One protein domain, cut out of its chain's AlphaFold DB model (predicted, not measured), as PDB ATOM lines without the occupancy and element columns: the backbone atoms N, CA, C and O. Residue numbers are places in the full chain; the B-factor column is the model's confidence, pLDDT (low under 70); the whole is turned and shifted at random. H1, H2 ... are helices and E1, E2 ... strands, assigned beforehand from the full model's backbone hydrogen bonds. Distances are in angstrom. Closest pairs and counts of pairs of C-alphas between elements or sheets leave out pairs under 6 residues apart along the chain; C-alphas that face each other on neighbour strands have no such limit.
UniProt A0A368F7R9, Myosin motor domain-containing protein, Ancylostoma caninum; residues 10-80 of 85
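AT A GLANCE: This is residues 10 to 80 of the 85 residues of the protein "Myosin motor domain-containing protein" of Ancylostoma caninum (UniProt A0A368F7R9). An open, flat frame with an empty middle: H2 and H3 make a V, short H1 meets H3 near its last residues, and the long link from H1 to H2 closes the frame. Beyond the end of H3 a small hairpin of two strands, E1 and E2, sticks out as an arm and adds to the length. The printed part has 71 residues, with named elements in the order H1, H2, H3, E1, E2; the class is mostly helix, and the sheet E1 - E2 is antiparallel. It is only just extended, close to loose, with a radius of gyration of the C-alphas of 16.8 A and spans of 54 by 31 by 16 A.

HOW THE PARTS SIT: Start at H1, residues 16 to 19, which touches residues 63 to 66 alone of H3, residues 49 to 66; the closest C-alphas are those of Tyr 17 and Gly 66, 5.6 A apart. H2, residues 31 to 44, is apart from H1. H2 and H3 form a helical hairpin and only just touch, with 3 pairs of C-alphas within 8 A, the closest those of Met 42 and Gln 52 at 7.3 A; they run opposite ways at a steep tilt of 44 degrees. In H2 and H3 every O i to N i+4 pair is within hydrogen-bond range; H1 is too short for such a pair. E1, residues 70 to 73, and E2, residues 76 to 79, form an antiparallel hairpin at 135 degrees; look for N 71 and O 78, 2.8 A apart, within hydrogen-bond range. H1 and H2 are apart from both strands.

IN THESE COORDINATES: Find C-alpha 16 at (192.080, 261.272, 274.589), where four-residue H1 begins. H2 measures 19.6 A from first to last C-alpha. H3 begins at C-alpha 49, (163.953, 258.809, 273.797), and runs 26.1 A. E1 and E2 have four residues each; E2 ends at C-alpha 79, (195.212, 267.801, 261.071).

THE WHOLE: The C-alphas of Val 44 and Asn 74 are the two farthest apart, 53.7 A. Residues 25 to 38, of which 31 to 38 belong to H2, stand free. The link from H1 to H2 is long, with 11 residues; the other links are tight. The printed part has no cut, and no printed residue is under 70 in pLDDT.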
ATOM      1  N   GLY A  10     183.817 253.425 271.061       86.50
ATOM      2  CA  GLY A  10     184.805 252.357 271.261       86.50
ATOM      3  C   GLY A  10     185.221 252.167 272.725       86.50
ATOM      4  O   GLY A  10     184.520 252.576 273.651       86.50
ATOM      5  N   THR A  11     186.382 251.543 272.947       88.38
ATOM      6  CA  THR A  11     186.960 251.383 274.289       88.38
ATOM      7  C   THR A  11     187.414 252.727 274.869       88.38
ATOM      8  O   THR A  11     187.732 253.664 274.143       88.38
ATOM      9  N   LEU A  12     187.431 252.857 276.199       88.12
ATOM     10  CA  LEU A  12     187.699 254.141 276.870       88.12
ATOM     11  C   LEU A  12     189.099 254.704 276.573       88.12
ATOM     12  O   LEU A  12     189.277 255.918 276.541       88.12
ATOM     13  N   ASP A  13     190.076 253.831 276.344       86.75
ATOM     14  CA  ASP A  13     191.465 254.175 276.033       86.75
ATOM     15  C   ASP A  13     191.651 254.774 274.631       86.75
ATOM     16  O   ASP A  13     192.626 255.493 274.412       86.75
ATOM     17  N   TYR A  14     190.692 254.570 273.722       89.06
ATOM     18  CA  TYR A  14     190.664 255.225 272.411       89.06
ATOM     19  C   TYR A  14     190.456 256.744 272.516       89.06
ATOM     20  O   TYR A  14     190.871 257.487 271.630       89.06
ATOM     21  N   TYR A  15     189.807 257.227 273.579       91.75
ATOM     22  CA  TYR A  15     189.445 258.637 273.704       91.75
ATOM     23  C   TYR A  15     190.456 259.423 274.532       91.75
ATOM     24  O   TYR A  15     190.575 259.215 275.743       91.75
ATOM     25  N   ASN A  16     191.104 260.412 273.913       91.38
ATOM     26  CA  ASN A  16     192.080 261.272 274.589       91.38
ATOM     27  C   ASN A  16     191.469 261.980 275.805       91.38
ATOM     28  O   ASN A  16     192.062 262.028 276.872       91.38
ATOM     29  N   TYR A  17     190.225 262.451 275.727       91.44
ATOM     30  CA  TYR A  17     189.582 263.079 276.889       91.44
ATOM     31  C   TYR A  17     189.341 262.143 278.084       91.44
ATOM     32  O   TYR A  17     189.053 262.635 279.175       91.44
ATOM     33  N   LEU A  18     189.479 260.825 277.917       90.38
ATOM     34  CA  LEU A  18     189.269 259.837 278.979       90.38
ATOM     35  C   LEU A  18     190.565 259.145 279.429       90.38
ATOM     36  O   LEU A  18     190.629 258.667 280.561       90.38
ATOM     37  N   ASN A  19     191.603 259.093 278.590       85.06
ATOM     38  CA  ASN A  19     192.764 258.220 278.808       85.06
ATOM     39  C   ASN A  19     193.945 258.853 279.578       85.06
ATOM     40  O   ASN A  19     194.890 258.153 279.941       85.06
ATOM     41  N   HIS A  20     193.884 260.146 279.924       78.81
ATOM     42  CA  HIS A  20     195.014 260.866 280.538       78.81
ATOM     43  C   HIS A  20     195.339 260.443 281.982       78.81
ATOM     44  O   HIS A  20     196.477 260.597 282.426       78.81
ATOM     45  N   SER A  21     194.360 259.947 282.745       81.12
ATOM     46  CA  SER A  21     194.573 259.535 284.144       81.12
ATOM     47  C   SER A  21     195.025 258.077 284.280       81.12
ATOM     48  O   SER A  21     195.522 257.690 285.336       81.12
ATOM     49  N   GLY A  22     194.797 257.251 283.251       74.00
ATOM     50  CA  GLY A  22     194.923 255.792 283.322       74.00
ATOM     51  C   GLY A  22     193.924 255.107 284.270       74.00
ATOM     52  O   GLY A  22     194.017 253.897 284.482       74.00
ATOM     53  N   VAL A  23     192.973 255.849 284.850       79.75
ATOM     54  CA  VAL A  23     191.952 255.340 285.772       79.75
ATOM     55  C   VAL A  23     190.581 255.541 285.145       79.75
ATOM     56  O   VAL A  23     190.063 256.652 285.092       79.75
ATOM     57  N   TYR A  24     189.987 254.436 284.709       79.69
ATOM     58  CA  TYR A  24     188.706 254.414 283.996       79.69
ATOM     59  C   TYR A  24     187.517 254.023 284.871       79.69
ATOM     60  O   TYR A  24     186.379 254.064 284.423       79.69
ATOM     61  N   LYS A  25     187.783 253.605 286.111       80.44
ATOM     62  CA  LYS A  25     186.767 253.176 287.064       80.44
ATOM     63  C   LYS A  25     187.017 253.843 288.404       80.44
ATOM     64  O   LYS A  25     188.086 253.674 288.993       80.44
ATOM     65  N   ALA A  26     186.023 254.574 288.889       82.38
ATOM     66  CA  ALA A  26     186.034 255.084 290.248       82.38
ATOM     67  C   ALA A  26     185.699 253.947 291.239       82.38
ATOM     68  O   ALA A  26     184.819 253.125 290.953       82.38
ATOM     69  N   PRO A  27     186.392 253.860 292.391       85.88
ATOM     70  CA  PRO A  27     186.005 252.947 293.460       85.88
ATOM     71  C   PRO A  27     184.546 253.173 293.866       85.88
ATOM     72  O   PRO A  27     184.102 254.313 293.947       85.88
ATOM     73  N   ASP A  28     183.826 252.080 294.114       86.12
ATOM     74  CA  ASP A  28     182.424 252.078 294.558       86.12
ATOM     75  C   ASP A  28     181.400 252.696 293.585       86.12
ATOM     76  O   ASP A  28     180.240 252.890 293.953       86.12
ATOM     77  N   THR A  29     181.783 252.921 292.322       89.25
ATOM     78  CA  THR A  29     180.880 253.393 291.263       89.25
ATOM     79  C   THR A  29     180.502 252.270 290.292       89.25
ATOM     80  O   THR A  29     181.337 251.457 289.880       89.25
ATOM     81  N   ASP A  30     179.224 252.242 289.909       93.12
ATOM     82  CA  ASP A  30     178.669 251.406 288.842       93.12
ATOM     83  C   ASP A  30     178.130 252.316 287.729       93.12
ATOM     84  O   ASP A  30     176.963 252.714 287.737       93.12
ATOM     85  N   ASP A  31     178.999 252.674 286.782       91.38
ATOM     86  CA  ASP A  31     178.670 253.616 285.704       91.38
ATOM     87  C   ASP A  31     177.517 253.121 284.822       91.38
ATOM     88  O   ASP A  31     176.723 253.921 284.330       91.38
ATOM     89  N   ALA A  32     177.367 251.800 284.658       91.38
ATOM     90  CA  ALA A  32     176.266 251.229 283.890       91.38
ATOM     91  C   ALA A  32     174.926 251.485 284.587       91.38
ATOM     92  O   ALA A  32     173.957 251.903 283.949       91.38
ATOM     93  N   LYS A  33     174.874 251.279 285.907       94.56
ATOM     94  CA  LYS A  33     173.684 251.579 286.704       94.56
ATOM     95  C   LYS A  33     173.383 253.076 286.725       94.56
ATOM     96  O   LYS A  33     172.232 253.458 286.517       94.56
ATOM     97  N   GLU A  34     174.388 253.919 286.938       95.19
ATOM     98  CA  GLU A  34     174.195 255.373 286.969       95.19
ATOM     99  C   GLU A  34     173.766 255.936 285.607       95.19
ATOM    100  O   GLU A  34     172.915 256.829 285.539       95.19
ATOM    101  N   PHE A  35     174.252 255.358 284.507       94.38
ATOM    102  CA  PHE A  35     173.771 255.688 283.170       94.38
ATOM    103  C   PHE A  35     172.276 255.374 283.003       94.38
ATOM    104  O   PHE A  35     171.516 256.229 282.545       94.38
ATOM    105  N   GLN A  36     171.817 254.196 283.444       95.50
ATOM    106  CA  GLN A  36     170.388 253.851 283.404       95.50
ATOM    107  C   GLN A  36     169.546 254.774 284.294       95.50
ATOM    108  O   GLN A  36     168.482 255.229 283.871       95.50
ATOM    109  N   ASN A  37     170.032 255.103 285.497       96.75
ATOM    110  CA  ASN A  37     169.379 256.072 286.380       96.75
ATOM    111  C   ASN A  37     169.237 257.442 285.700       96.75
ATOM    112  O   ASN A  37     168.189 258.079 285.799       96.75
ATOM    113  N   THR A  38     170.268 257.875 284.973       96.81
ATOM    114  CA  THR A  38     170.283 259.150 284.247       96.81
ATOM    115  C   THR A  38     169.262 259.164 283.110       96.81
ATOM    116  O   THR A  38     168.478 260.107 283.013       96.81
ATOM    117  N   LEU A  39     169.200 258.104 282.292       96.06
ATOM    118  CA  LEU A  39     168.181 257.971 281.239       96.06
ATOM    119  C   LEU A  39     166.765 257.952 281.822       96.06
ATOM    120  O   LEU A  39     165.854 258.595 281.300       96.06
ATOM    121  N   HIS A  40     166.576 257.257 282.946       96.38
ATOM    122  CA  HIS A  40     165.296 257.261 283.641       96.38
ATOM    123  C   HIS A  40     164.922 258.667 284.130       96.38
ATOM    124  O   HIS A  40     163.798 259.111 283.903       96.38
ATOM    125  N   ALA A  41     165.860 259.392 284.742       98.06
ATOM    126  CA  ALA A  41     165.636 260.759 285.200       98.06
ATOM    127  C   ALA A  41     165.274 261.702 284.041       98.06
ATOM    128  O   ALA A  41     164.350 262.500 284.181       98.06
ATOM    129  N   MET A  42     165.933 261.567 282.882       97.88
ATOM    130  CA  MET A  42     165.592 262.299 281.656       97.88
ATOM    131  C   MET A  42     164.136 262.050 281.235       97.88
ATOM    132  O   MET A  42     163.396 263.005 280.994       97.88
ATOM    133  N   SER A  43     163.695 260.790 281.231       96.88
ATOM    134  CA  SER A  43     162.299 260.432 280.947       96.88
ATOM    135  C   SER A  43     161.323 261.024 281.972       96.88
ATOM    136  O   SER A  43     160.277 261.548 281.590       96.88
ATOM    137  N   VAL A  44     161.665 260.988 283.266       98.00
ATOM    138  CA  VAL A  44     160.836 261.543 284.355       98.00
ATOM    139  C   VAL A  44     160.619 263.050 284.190       98.00
ATOM    140  O   VAL A  44     159.520 263.535 284.457       98.00
ATOM    141  N   VAL A  45     161.626 263.791 283.720       97.69
ATOM    142  CA  VAL A  45     161.514 265.241 283.469       97.69
ATOM    143  C   VAL A  45     160.954 265.585 282.082       97.69
ATOM    144  O   VAL A  45     160.853 266.760 281.739       97.69
ATOM    145  N   GLY A  46     160.551 264.582 281.295       97.62
ATOM    146  CA  GLY A  46     159.859 264.765 280.016       97.62
ATOM    147  C   GLY A  46     160.758 264.824 278.779       97.62
ATOM    148  O   GLY A  46     160.282 265.201 277.709       97.62
ATOM    149  N   ILE A  47     162.033 264.447 278.883       97.88
ATOM    150  CA  ILE A  47     162.919 264.307 277.722       97.88
ATOM    151  C   ILE A  47     162.650 262.939 277.094       97.88
ATOM    152  O   ILE A  47     162.894 261.906 277.714       97.88
ATOM    153  N   ASN A  48     162.129 262.927 275.868       96.25
ATOM    154  CA  ASN A  48     161.781 261.693 275.162       96.25
ATOM    155  C   ASN A  48     163.027 260.932 274.659       96.25
ATOM    156  O   ASN A  48     164.130 261.474 274.623       96.25
ATOM    157  N   GLU A  49     162.848 259.674 274.245       94.12
ATOM    158  CA  GLU A  49     163.953 258.809 273.797       94.12
ATOM    159  C   GLU A  49     164.726 259.357 272.583       94.12
ATOM    160  O   GLU A  49     165.930 259.130 272.471       94.12
ATOM    161  N   GLU A  50     164.059 260.079 271.680       94.50
ATOM    162  CA  GLU A  50     164.693 260.678 270.501       94.50
ATOM    163  C   GLU A  50     165.670 261.782 270.921       94.50
ATOM    164  O   GLU A  50     166.846 261.739 270.562       94.50
ATOM    165  N   THR A  51     165.228 262.704 271.776       96.38
ATOM    166  CA  THR A  51     166.078 263.763 272.327       96.38
ATOM    167  C   THR A  51     167.165 263.203 273.246       96.38
ATOM    168  O   THR A  51     168.291 263.697 273.230       96.38
ATOM    169  N   GLN A  52     166.892 262.141 274.016       96.06
ATOM    170  CA  GLN A  52     167.939 261.442 274.776       96.06
ATOM    171  C   GLN A  52     169.041 260.941 273.839       96.06
ATOM    172  O   GLN A  52     170.220 261.160 274.105       96.06
ATOM    173  N   LEU A  53     168.677 260.326 272.712       94.19
ATOM    174  CA  LEU A  53     169.652 259.868 271.727       94.19
ATOM    175  C   LEU A  53     170.447 261.031 271.115       94.19
ATOM    176  O   LEU A  53     171.649 260.889 270.907       94.19
ATOM    177  N   GLU A  54     169.822 262.177 270.842       95.44
ATOM    178  CA  GLU A  54     170.523 263.383 270.374       95.44
ATOM    179  C   GLU A  54     171.537 263.907 271.399       95.44
ATOM    180  O   GLU A  54     172.667 264.235 271.035       95.44
ATOM    181  N   ILE A  55     171.177 263.918 272.684       96.00
ATOM    182  CA  ILE A  55     172.094 264.284 273.772       96.00
ATOM    183  C   ILE A  55     173.281 263.318 273.811       96.00
ATOM    184  O   ILE A  55     174.430 263.747 273.892       96.00
ATOM    185  N   LEU A  56     173.032 262.013 273.703       95.12
ATOM    186  CA  LEU A  56     174.104 261.016 273.690       95.12
ATOM    187  C   LEU A  56     175.006 261.145 272.456       95.12
ATOM    188  O   LEU A  56     176.221 260.991 272.573       95.12
ATOM    189  N   LYS A  57     174.446 261.489 271.290       94.75
ATOM    190  CA  LYS A  57     175.229 261.815 270.088       94.75
ATOM    191  C   LYS A  57     176.119 263.036 270.309       94.75
ATOM    192  O   LYS A  57     177.259 263.024 269.860       94.75
ATOM    193  N   LEU A  58     175.636 264.060 271.016       96.00
ATOM    194  CA  LEU A  58     176.446 265.229 271.364       96.00
ATOM    195  C   LEU A  58     177.626 264.840 272.265       96.00
ATOM    196  O   LEU A  58     178.749 265.271 272.017       96.00
ATOM    197  N   VAL A  59     177.392 264.000 273.277       95.25
ATOM    198  CA  VAL A  59     178.464 263.499 274.153       95.25
ATOM    199  C   VAL A  59     179.489 262.693 273.350       95.25
ATOM    200  O   VAL A  59     180.684 262.946 273.479       95.25
ATOM    201  N   SER A  60     179.043 261.787 272.471       93.81
ATOM    202  CA  SER A  60     179.940 261.050 271.568       93.81
ATOM    203  C   SER A  60     180.755 261.992 270.669       93.81
ATOM    204  O   SER A  60     181.973 261.859 270.569       93.81
ATOM    205  N   ALA A  61     180.121 263.013 270.086       94.25
ATOM    206  CA  ALA A  61     180.813 263.997 269.260       94.25
ATOM    207  C   ALA A  61     181.928 264.723 270.033       94.25
ATOM    208  O   ALA A  61     183.017 264.910 269.498       94.25
ATOM    209  N   VAL A  62     181.696 265.084 271.301       95.69
ATOM    210  CA  VAL A  62     182.728 265.687 272.163       95.69
ATOM    211  C   VAL A  62     183.906 264.735 272.374       95.69
ATOM    212  O   VAL A  62     185.053 265.176 272.308       95.69
ATOM    213  N   LEU A  63     183.643 263.442 272.585       94.00
ATOM    214  CA  LEU A  63     184.694 262.433 272.726       94.00
ATOM    215  C   LEU A  63     185.536 262.313 271.448       94.00
ATOM    216  O   LEU A  63     186.761 262.370 271.523       94.00
ATOM    217  N   HIS A  64     184.898 262.232 270.277       92.81
ATOM    218  CA  HIS A  64     185.603 262.169 268.993       92.81
ATOM    219  C   HIS A  64     186.404 263.438 268.681       92.81
ATOM    220  O   HIS A  64     187.514 263.341 268.166       92.81
ATOM    221  N   ILE A  65     185.892 264.623 269.026       93.75
ATOM    222  CA  ILE A  65     186.633 265.882 268.858       93.75
ATOM    223  C   ILE A  65     187.938 265.863 269.663       93.75
ATOM    224  O   ILE A  65     188.948 266.368 269.182       93.75
ATOM    225  N   GLY A  66     187.942 265.257 270.855       91.50
ATOM    226  CA  GLY A  66     189.157 265.103 271.662       91.50
ATOM    227  C   GLY A  66     190.252 264.268 270.991       91.50
ATOM    228  O   GLY A  66     191.426 264.415 271.329       91.50
ATOM    229  N   ASN A  67     189.891 263.430 270.019       91.94
ATOM    230  CA  ASN A  67     190.841 262.603 269.277       91.94
ATOM    231  C   ASN A  67     191.471 263.326 268.084       91.94
ATOM    232  O   ASN A  67     192.452 262.828 267.535       91.94
ATOM    233  N   ILE A  68     190.958 264.498 267.694       91.44
ATOM    234  CA  ILE A  68     191.565 265.297 266.630       91.44
ATOM    235  C   ILE A  68     192.911 265.815 267.133       91.44
ATOM    236  O   ILE A  68     192.983 266.626 268.058       91.44
ATOM    237  N   THR A  69     193.983 265.346 266.502       89.75
ATOM    238  CA  THR A  69     195.349 265.791 266.767       89.75
ATOM    239  C   THR A  69     195.828 266.690 265.635       89.75
ATOM    240  O   THR A  69     195.355 266.617 264.499       89.75
ATOM    241  N   PHE A  70     196.725 267.614 265.968       90.75
ATOM    242  CA  PHE A  70     197.283 268.565 265.017       90.75
ATOM    243  C   PHE A  70     198.797 268.421 265.002       90.75
ATOM    244  O   PHE A  70     199.428 268.350 266.058       90.75
ATOM    245  N   MET A  71     199.367 268.434 263.805       91.44
ATOM    246  CA  MET A  71     200.803 268.422 263.570       91.44
ATOM    247  C   MET A  71     201.247 269.728 262.914       91.44
ATOM    248  O   MET A  71     200.465 270.417 262.256       91.44
ATOM    249  N   GLU A  72     202.514 270.088 263.101       91.25
ATOM    250  CA  GLU A  72     203.103 271.223 262.397       91.25
ATOM    251  C   GLU A  72     203.495 270.808 260.974       91.25
ATOM    252  O   GLU A  72     204.308 269.905 260.774       91.25
ATOM    253  N   GLU A  73     202.947 271.501 259.980       90.12
ATOM    254  CA  GLU A  73     203.290 271.356 258.572       90.12
ATOM    255  C   GLU A  73     203.591 272.742 257.985       90.12
ATOM    256  O   GLU A  73     202.722 273.607 257.891       90.12
ATOM    257  N   ASN A  74     204.848 272.979 257.587       88.56
ATOM    258  CA  ASN A  74     205.298 274.245 256.987       88.56
ATOM    259  C   ASN A  74     204.959 275.511 257.815       88.56
ATOM    260  O   ASN A  74     204.542 276.520 257.246       88.56
ATOM    261  N   ASN A  75     205.156 275.482 259.140       90.00
ATOM    262  CA  ASN A  75     204.768 276.534 260.101       90.00
ATOM    263  C   ASN A  75     203.245 276.773 260.235       90.00
ATOM    264  O   ASN A  75     202.829 277.797 260.783       90.00
ATOM    265  N   PHE A  76     202.404 275.856 259.752       89.25
ATOM    266  CA  PHE A  76     200.955 275.867 259.963       89.25
ATOM    267  C   PHE A  76     200.516 274.615 260.726       89.25
ATOM    268  O   PHE A  76     201.188 273.588 260.690       89.25
ATOM    269  N   ALA A  77     199.382 274.695 261.423       87.19
ATOM    270  CA  ALA A  77     198.753 273.512 262.001       87.19
ATOM    271  C   ALA A  77     197.983 272.764 260.905       87.19
ATOM    272  O   ALA A  77     197.076 273.330 260.290       87.19
ATOM    273  N   ALA A  78     198.333 271.503 260.685       89.44
ATOM    274  CA  ALA A  78     197.588 270.556 259.868       89.44
ATOM    275  C   ALA A  78     196.938 269.509 260.779       89.44
ATOM    276  O   ALA A  78     197.454 269.222 261.858       89.44
ATOM    277  N   VAL A  79     195.793 268.957 260.372       87.75
ATOM    278  CA  VAL A  79     195.212 267.801 261.071       87.75
ATOM    279  C   VAL A  79     196.136 266.613 260.843       87.75
ATOM    280  O   VAL A  79     196.487 266.319 259.700       87.75
ATOM    281  N   ASP A  80     196.541 265.968 261.929       85.25
ATOM    282  CA  ASP A  80     197.335 264.752 261.858       85.25
ATOM    283  C   ASP A  80     196.409 263.592 261.470       85.25
ATOM    284  O   ASP A  80     195.554 263.163 262.244       85.25
TER     285      ASP A  80